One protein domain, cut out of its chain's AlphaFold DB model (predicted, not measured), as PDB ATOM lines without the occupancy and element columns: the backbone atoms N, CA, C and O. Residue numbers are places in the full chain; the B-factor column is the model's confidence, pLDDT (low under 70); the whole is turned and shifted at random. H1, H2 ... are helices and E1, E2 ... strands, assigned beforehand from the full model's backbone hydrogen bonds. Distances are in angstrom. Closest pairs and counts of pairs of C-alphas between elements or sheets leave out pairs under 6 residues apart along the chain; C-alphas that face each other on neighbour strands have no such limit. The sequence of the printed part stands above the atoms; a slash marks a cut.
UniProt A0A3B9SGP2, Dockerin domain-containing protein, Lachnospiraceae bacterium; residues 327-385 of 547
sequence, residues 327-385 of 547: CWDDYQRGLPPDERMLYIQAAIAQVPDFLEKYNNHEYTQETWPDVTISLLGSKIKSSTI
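Overview. This is residues 327 to 385 of the 547 residues of the protein "Dockerin domain-containing protein" of Lachnospiraceae bacterium (UniProt A0A3B9SGP2). The hairpin E1 E2 makes one end of this domain, helix H2 packs on its strand E1, and short helices H3 and H1 lie toward the other end. The 59 printed residues, under half in named elements, run H1 H2 H3 E1 E2, mixed in class, with an antiparallel sheet E1 - E2. The whole is compact, radius of gyration of the C-alphas 11.1 A, spanning 33 by 22 by 21 A.

Along the chain. Find C-alpha 372 at (-40.243, -20.554, 16.362), where E1, residues 372 to 375, begins; E2, residues 378 to 381, ends with C-alpha 381 at (-38.561, -23.958, 18.958). H2, residues 342 to 350, is 12.3 A long; H3 is 354 to 359, H1 328 to 332.

Arrangement. In the hairpin, at 158 degrees, N 373 and O 380 are 2.8 A apart, within hydrogen-bond range. The closest C-alphas of H2 and E1, Ala 346 and Ile 373, are 5.7 A apart. H2 and H3 only just touch, only at the corner, with 3 pairs of C-alphas within 8 A, the closest Ile 348 and Phe 354 at 5.9 A. H1 is close to but not clearly touching H3, closest C-alphas Tyr 331 and Tyr 358, 7.3 A. In H1, H2 and H3 every O i to N i+4 pair is within hydrogen-bond range.

Size, cuts and confidence. The printed part has no cut; the H3 to E1 link is long; no printed residue is under 70 in pLDDT.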
ATOM      1  N   CYS A 327     -33.569 -14.130  26.161       94.44
ATOM      2  CA  CYS A 327     -33.810 -12.800  26.728       94.44
ATOM      3  C   CYS A 327     -34.555 -12.817  28.071       94.44
ATOM      4  O   CYS A 327     -35.205 -11.836  28.443       94.44
ATOM      5  N   TRP A 328     -34.458 -13.938  28.782       94.19
ATOM      6  CA  TRP A 328     -35.014 -14.111  30.113       94.19
ATOM      7  C   TRP A 328     -34.201 -13.341  31.159       94.19
ATOM      8  O   TRP A 328     -34.799 -12.654  31.982       94.19
ATOM      9  N   ASP A 329     -32.865 -13.366  31.083       91.81
ATOM     10  CA  ASP A 329     -32.000 -12.624  32.017       91.81
ATOM     11  C   ASP A 329     -32.241 -11.102  31.930       91.81
ATOM     12  O   ASP A 329     -32.531 -10.463  32.944       91.81
ATOM     13  N   ASP A 330     -32.259 -10.535  30.715       93.88
ATOM     14  CA  ASP A 330     -32.597  -9.118  30.487       93.88
ATOM     15  C   ASP A 330     -33.964  -8.760  31.096       93.88
ATOM     16  O   ASP A 330     -34.103  -7.749  31.791       93.88
ATOM     17  N   TYR A 331     -34.966  -9.620  30.879       96.50
ATOM     18  CA  TYR A 331     -36.309  -9.427  31.415       96.50
ATOM     19  C   TYR A 331     -36.304  -9.426  32.945       96.50
ATOM     20  O   TYR A 331     -36.830  -8.490  33.543       96.50
ATOM     21  N   GLN A 332     -35.668 -10.413  33.588       94.12
ATOM     22  CA  GLN A 332     -35.573 -10.508  35.051       94.12
ATOM     23  C   GLN A 332     -34.871  -9.302  35.684       94.12
ATOM     24  O   GLN A 332     -35.228  -8.894  36.790       94.12
ATOM     25  N   ARG A 333     -33.910  -8.702  34.976       90.44
ATOM     26  CA  ARG A 333     -33.209  -7.482  35.399       90.44
ATOM     27  C   ARG A 333     -34.008  -6.198  35.140       90.44
ATOM     28  O   ARG A 333     -33.548  -5.115  35.496       90.44
ATOM     29  N   GLY A 334     -35.198  -6.295  34.541       92.88
ATOM     30  CA  GLY A 334     -36.039  -5.147  34.201       92.88
ATOM     31  C   GLY A 334     -35.464  -4.284  33.076       92.88
ATOM     32  O   GLY A 334     -35.767  -3.092  33.004       92.88
ATOM     33  N   LEU A 335     -34.606  -4.858  32.226       91.56
ATOM     34  CA  LEU A 335     -34.060  -4.176  31.056       91.56
ATOM     35  C   LEU A 335     -35.113  -4.114  29.939       91.56
ATOM     36  O   LEU A 335     -35.989  -4.976  29.876       91.56
ATOM     37  N   PRO A 336     -35.068  -3.102  29.053       92.31
ATOM     38  CA  PRO A 336     -35.935  -3.067  27.880       92.31
ATOM     39  C   PRO A 336     -35.634  -4.249  26.939       92.31
ATOM     40  O   PRO A 336     -34.493  -4.716  26.894       92.31
ATOM     41  N   PRO A 337     -36.621  -4.706  26.146       94.06
ATOM     42  CA  PRO A 337     -36.411  -5.817  25.227       94.06
ATOM     43  C   PRO A 337     -35.379  -5.439  24.159       94.06
ATOM     44  O   PRO A 337     -35.528  -4.429  23.469       94.06
ATOM     45  N   ASP A 338     -34.349  -6.267  23.982       94.38
ATOM     46  CA  ASP A 338     -33.378  -6.073  22.905       94.38
ATOM     47  C   ASP A 338     -33.923  -6.626  21.582       94.38
ATOM     48  O   ASP A 338     -33.799  -7.812  21.267       94.38
ATOM     49  N   GLU A 339     -34.532  -5.751  20.784       94.88
ATOM     50  CA  GLU A 339     -35.139  -6.098  19.492       94.88
ATOM     51  C   GLU A 339     -34.131  -6.608  18.439       94.88
ATOM     52  O   GLU A 339     -34.528  -7.092  17.374       94.88
ATOM     53  N   ARG A 340     -32.821  -6.564  18.720       93.25
ATOM     54  CA  ARG A 340     -31.777  -7.151  17.860       93.25
ATOM     55  C   ARG A 340     -31.624  -8.660  18.075       93.25
ATOM     56  O   ARG A 340     -31.112  -9.350  17.195       93.25
ATOM     57  N   MET A 341     -32.107  -9.189  19.199       95.25
ATOM     58  CA  MET A 341     -32.017 -10.610  19.532       95.25
ATOM     59  C   MET A 341     -33.032 -11.443  18.742       95.25
ATOM     60  O   MET A 341     -34.220 -11.121  18.680       95.25
ATOM     61  N   LEU A 342     -32.586 -12.577  18.191       94.88
ATOM     62  CA  LEU A 342     -33.422 -13.463  17.366       94.88
ATOM     63  C   LEU A 342     -34.684 -13.954  18.092       94.88
ATOM     64  O   LEU A 342     -35.735 -14.103  17.465       94.88
ATOM     65  N   TYR A 343     -34.595 -14.204  19.403       96.81
ATOM     66  CA  TYR A 343     -35.753 -14.594  20.208       96.81
ATOM     67  C   TYR A 343     -36.801 -13.474  20.262       96.81
ATOM     68  O   TYR A 343     -37.966 -13.723  19.955       96.81
ATOM     69  N   ILE A 344     -36.392 -12.242  20.583       97.19
ATOM     70  CA  ILE A 344     -37.298 -11.087  20.670       97.19
ATOM     71  C   ILE A 344     -37.947 -10.810  19.314       97.19
ATOM     72  O   ILE A 344     -39.165 -10.653  19.245       97.19
ATOM     73  N   GLN A 345     -37.182 -10.860  18.221       96.69
ATOM     74  CA  GLN A 345     -37.725 -10.727  16.863       96.69
ATOM     75  C   GLN A 345     -38.794 -11.789  16.571       96.69
ATOM     76  O   GLN A 345     -39.873 -11.480  16.057       96.69
ATOM     77  N   ALA A 346     -38.525 -13.046  16.934       97.62
ATOM     78  CA  ALA A 346     -39.475 -14.138  16.768       97.62
ATOM     79  C   ALA A 346     -40.727 -13.963  17.645       97.62
ATOM     80  O   ALA A 346     -41.827 -14.275  17.180       97.62
ATOM     81  N   ALA A 347     -40.576 -13.458  18.873       98.12
ATOM     82  CA  ALA A 347     -41.668 -13.206  19.807       98.12
ATOM     83  C   ALA A 347     -42.579 -12.070  19.344       98.12
ATOM     84  O   ALA A 347     -43.786 -12.283  19.239       98.12
ATOM     85  N   ILE A 348     -42.011 -10.927  18.946       98.12
ATOM     86  CA  ILE A 348     -42.755  -9.804  18.355       98.12
ATOM     87  C   ILE A 348     -43.580 -10.275  17.150       98.12
ATOM     88  O   ILE A 348     -44.738  -9.892  16.993       98.12
ATOM     89  N   ALA A 349     -43.011 -11.139  16.305       97.75
ATOM     90  CA  ALA A 349     -43.684 -11.618  15.103       97.75
ATOM     91  C   ALA A 349     -44.804 -12.646  15.364       97.75
ATOM     92  O   ALA A 349     -45.720 -12.766  14.549       97.75
ATOM     93  N   GLN A 350     -44.723 -13.433  16.442       98.38
ATOM     94  CA  GLN A 350     -45.600 -14.596  16.667       98.38
ATOM     95  C   GLN A 350     -46.599 -14.418  17.812       98.38
ATOM     96  O   GLN A 350     -47.582 -15.158  17.871       98.38
ATOM     97  N   VAL A 351     -46.361 -13.473  18.720       98.00
ATOM     98  CA  VAL A 351     -47.105 -13.335  19.973       98.00
ATOM     99  C   VAL A 351     -47.735 -11.943  20.024       98.00
ATOM    100  O   VAL A 351     -47.024 -10.958  20.234       98.00
ATOM    101  N   PRO A 352     -49.064 -11.834  19.842       96.81
ATOM    102  CA  PRO A 352     -49.770 -10.574  20.033       96.81
ATOM    103  C   PRO A 352     -49.495  -9.990  21.423       96.81
ATOM    104  O   PRO A 352     -49.450 -10.727  22.410       96.81
ATOM    105  N   ASP A 353     -49.309  -8.673  21.478       96.31
ATOM    106  CA  ASP A 353     -49.082  -7.894  22.702       96.31
ATOM    107  C   ASP A 353     -47.799  -8.268  23.475       96.31
ATOM    108  O   ASP A 353     -47.659  -7.920  24.648       96.31
ATOM    109  N   PHE A 354     -46.835  -8.948  22.831       97.88
ATOM    110  CA  PHE A 354     -45.577  -9.351  23.475       97.88
ATOM    111  C   PHE A 354     -44.859  -8.184  24.157       97.88
ATOM    112  O   PHE A 354     -44.537  -8.265  25.338       97.88
ATOM    113  N   LEU A 355     -44.649  -7.084  23.428       97.44
ATOM    114  CA  LEU A 355     -43.948  -5.913  23.957       97.44
ATOM    115  C   LEU A 355     -44.705  -5.260  25.117       97.44
ATOM    116  O   LEU A 355     -44.077  -4.830  26.077       97.44
ATOM    117  N   GLU A 356     -46.038  -5.196  25.058       97.69
ATOM    118  CA  GLU A 356     -46.849  -4.643  26.148       97.69
ATOM    119  C   GLU A 356     -46.660  -5.464  27.427       97.69
ATOM    120  O   GLU A 356     -46.302  -4.918  28.468       97.69
ATOM    121  N   LYS A 357     -46.792  -6.790  27.327       98.06
ATOM    122  CA  LYS A 357     -46.615  -7.702  28.465       98.06
ATOM    123  C   LYS A 357     -45.189  -7.731  28.997       98.06
ATOM    124  O   LYS A 357     -44.997  -7.813  30.209       98.06
ATOM    125  N   TYR A 358     -44.198  -7.658  28.109       97.81
ATOM    126  CA  TYR A 358     -42.791  -7.572  28.489       97.81
ATOM    127  C   TYR A 358     -42.547  -6.292  29.300       97.81
ATOM    128  O   TYR A 358     -42.038  -6.356  30.415       97.81
ATOM    129  N   ASN A 359     -42.984  -5.141  28.783       96.25
ATOM    130  CA  ASN A 359     -42.790  -3.843  29.435       96.25
ATOM    131  C   ASN A 359     -43.572  -3.706  30.751       96.25
ATOM    132  O   ASN A 359     -43.108  -3.038  31.671       96.25
ATOM    133  N   ASN A 360     -44.732  -4.358  30.867       96.81
ATOM    134  CA  ASN A 360     -45.507  -4.424  32.110       96.81
ATOM    135  C   ASN A 360     -44.990  -5.487  33.096       96.81
ATOM    136  O   ASN A 360     -45.542  -5.625  34.188       96.81
ATOM    137  N   HIS A 361     -43.949  -6.237  32.720       96.94
ATOM    138  CA  HIS A 361     -43.366  -7.310  33.515       96.94
ATOM    139  C   HIS A 361     -44.403  -8.387  33.928       96.94
ATOM    140  O   HIS A 361     -44.459  -8.836  35.073       96.94
ATOM    141  N   GLU A 362     -45.250  -8.800  32.974       97.44
ATOM    142  CA  GLU A 362     -46.363  -9.751  33.172       97.44
ATOM    143  C   GLU A 362     -46.004 -11.228  32.917       97.44
ATOM    144  O   GLU A 362     -46.805 -12.131  33.187       97.44
ATOM    145  N   TYR A 363     -44.826 -11.504  32.364       97.31
ATOM    146  CA  TYR A 363     -44.348 -12.860  32.121       97.31
ATOM    147  C   TYR A 363     -43.728 -13.509  33.364       97.31
ATOM    148  O   TYR A 363     -43.077 -12.873  34.191       97.31
ATOM    149  N   THR A 364     -43.903 -14.824  33.436       95.94
ATOM    150  CA  THR A 364     -43.247 -15.761  34.355       95.94
ATOM    151  C   THR A 364     -42.466 -16.773  33.523       95.94
ATOM    152  O   THR A 364     -42.663 -16.837  32.307       95.94
ATOM    153  N   GLN A 365     -41.631 -17.600  34.150       89.81
ATOM    154  CA  GLN A 365     -40.895 -18.632  33.419       89.81
ATOM    155  C   GLN A 365     -41.854 -19.614  32.717       89.81
ATOM    156  O   GLN A 365     -41.611 -20.021  31.585       89.81
ATOM    157  N   GLU A 366     -42.991 -19.939  33.340       93.12
ATOM    158  CA  GLU A 366     -44.013 -20.832  32.783       93.12
ATOM    159  C   GLU A 366     -44.832 -20.197  31.652       93.12
ATOM    160  O   GLU A 366     -45.406 -20.909  30.826       93.12
ATOM    161  N   THR A 367     -44.923 -18.866  31.628       95.50
ATOM    162  CA  THR A 367     -45.660 -18.116  30.600       95.50
ATOM    163  C   THR A 367     -44.748 -17.478  29.556       95.50
ATOM    164  O   THR A 367     -45.258 -16.798  28.660       95.50
ATOM    165  N   TRP A 368     -43.431 -17.712  29.637       96.25
ATOM    166  CA  TRP A 368     -42.466 -17.217  28.661       96.25
ATOM    167  C   TRP A 368     -42.805 -17.762  27.267       96.25
ATOM    168  O   TRP A 368     -43.040 -18.968  27.122       96.25
ATOM    169  N   PRO A 369     -42.892 -16.919  26.223       96.69
ATOM    170  CA  PRO A 369     -43.407 -17.378  24.943       96.69
ATOM    171  C   PRO A 369     -42.585 -18.491  24.270       96.69
ATOM    172  O   PRO A 369     -41.378 -18.363  24.041       96.69
ATOM    173  N   ASP A 370     -43.270 -19.565  23.858       97.00
ATOM    174  CA  ASP A 370     -42.706 -20.583  22.965       97.00
ATOM    175  C   ASP A 370     -42.852 -20.164  21.497       97.00
ATOM    176  O   ASP A 370     -43.916 -20.284  20.879       97.00
ATOM    177  N   VAL A 371     -41.758 -19.690  20.913       97.81
ATOM    178  CA  VAL A 371     -41.713 -19.110  19.569       97.81
ATOM    179  C   VAL A 371     -40.854 -19.972  18.656       97.81
ATOM    180  O   VAL A 371     -39.983 -20.719  19.096       97.81
ATOM    181  N   THR A 372     -41.107 -19.901  17.352       97.88
ATOM    182  CA  THR A 372     -40.243 -20.554  16.362       97.88
ATOM    183  C   THR A 372     -39.188 -19.566  15.890       97.88
ATOM    184  O   THR A 372     -39.525 -18.591  15.220       97.88
ATOM    185  N   ILE A 373     -37.921 -19.825  16.195       96.50
ATOM    186  CA  ILE A 373     -36.786 -19.044  15.698       96.50
ATOM    187  C   ILE A 373     -36.351 -19.661  14.368       96.50
ATOM    188  O   ILE A 373     -36.156 -20.874  14.278       96.50
ATOM    189  N   SER A 374     -36.251 -18.841  13.321       94.62
ATOM    190  CA  SER A 374     -35.886 -19.286  11.971       94.62
ATOM    191  C   SER A 374     -34.691 -18.492  11.464       94.62
ATOM    192  O   SER A 374     -34.764 -17.271  11.399       94.62
ATOM    193  N   LEU A 375     -33.618 -19.180  11.074       95.12
ATOM    194  CA  LEU A 375     -32.437 -18.555  10.480       95.12
ATOM    195  C   LEU A 375     -31.654 -19.571   9.636       95.12
ATOM    196  O   LEU A 375     -31.600 -20.751   9.984       95.12
ATOM    197  N   LEU A 376     -31.044 -19.126   8.529       94.06
ATOM    198  CA  LEU A 376     -30.178 -19.940   7.656       94.06
ATOM    199  C   LEU A 376     -30.823 -21.270   7.216       94.06
ATOM    200  O   LEU A 376     -30.221 -22.340   7.339       94.06
ATOM    201  N   GLY A 377     -32.087 -21.218   6.781       91.38
ATOM    202  CA  GLY A 377     -32.876 -22.396   6.384       91.38
ATOM    203  C   GLY A 377     -33.232 -23.361   7.528       91.38
ATOM    204  O   GLY A 377     -33.901 -24.367   7.298       91.38
ATOM    205  N   SER A 378     -32.816 -23.058   8.759       93.75
ATOM    206  CA  SER A 378     -33.072 -23.852   9.959       93.75
ATOM    207  C   SER A 378     -34.202 -23.247  10.789       93.75
ATOM    208  O   SER A 378     -34.479 -22.049  10.710       93.75
ATOM    209  N   LYS A 379     -34.867 -24.092  11.583       94.94
ATOM    210  CA  LYS A 379     -35.914 -23.684  12.522       94.94
ATOM    211  C   LYS A 379     -35.747 -24.428  13.835       94.94
ATOM    212  O   LYS A 379     -35.622 -25.651  13.818       94.94
ATOM    213  N   ILE A 380     -35.805 -23.704  14.942       94.50
ATOM    214  CA  ILE A 380     -35.848 -24.269  16.291       94.50
ATOM    215  C   ILE A 380     -37.037 -23.685  17.051       94.50
ATOM    216  O   ILE A 380     -37.496 -22.578  16.761       94.50
ATOM    217  N   LYS A 381     -37.557 -24.442  18.012       95.44
ATOM    218  CA  LYS A 381     -38.561 -23.958  18.958       95.44
ATOM    219  C   LYS A 381     -37.846 -23.450  20.202       95.44
ATOM    220  O   LYS A 381     -36.929 -24.117  20.663       95.44
ATOM    221  N   SER A 382     -38.233 -22.298  20.748       94.69
ATOM    222  CA  SER A 382     -37.540 -21.762  21.927       94.69
ATOM    223  C   SER A 382     -37.647 -22.697  23.133       94.69
ATOM    224  O   SER A 382     -36.678 -22.838  23.866       94.69
ATOM    225  N   SER A 383     -38.747 -23.443  23.271       93.00
ATOM    226  CA  SER A 383     -38.897 -24.506  24.280       93.00
ATOM    227  C   SER A 383     -37.891 -25.664  24.176       93.00
ATOM    228  O   SER A 383     -37.765 -26.440  25.123       93.00
ATOM    229  N   THR A 384     -37.165 -25.821  23.059       92.62
ATOM    230  CA  THR A 384     -36.102 -26.838  22.938       92.62
ATOM    231  C   THR A 384     -34.733 -26.328  23.380       92.62
ATOM    232  O   THR A 384     -33.805 -27.134  23.483       92.62
ATOM    233  N   ILE A 385     -34.604 -25.022  23.636       90.94
ATOM    234  CA  ILE A 385     -33.410 -24.397  24.202       90.94
ATOM    235  C   ILE A 385     -33.467 -24.609  25.715       90.94
ATOM    236  O   ILE A 385     -34.302 -24.044  26.412       90.94
TER     237      ILE A 385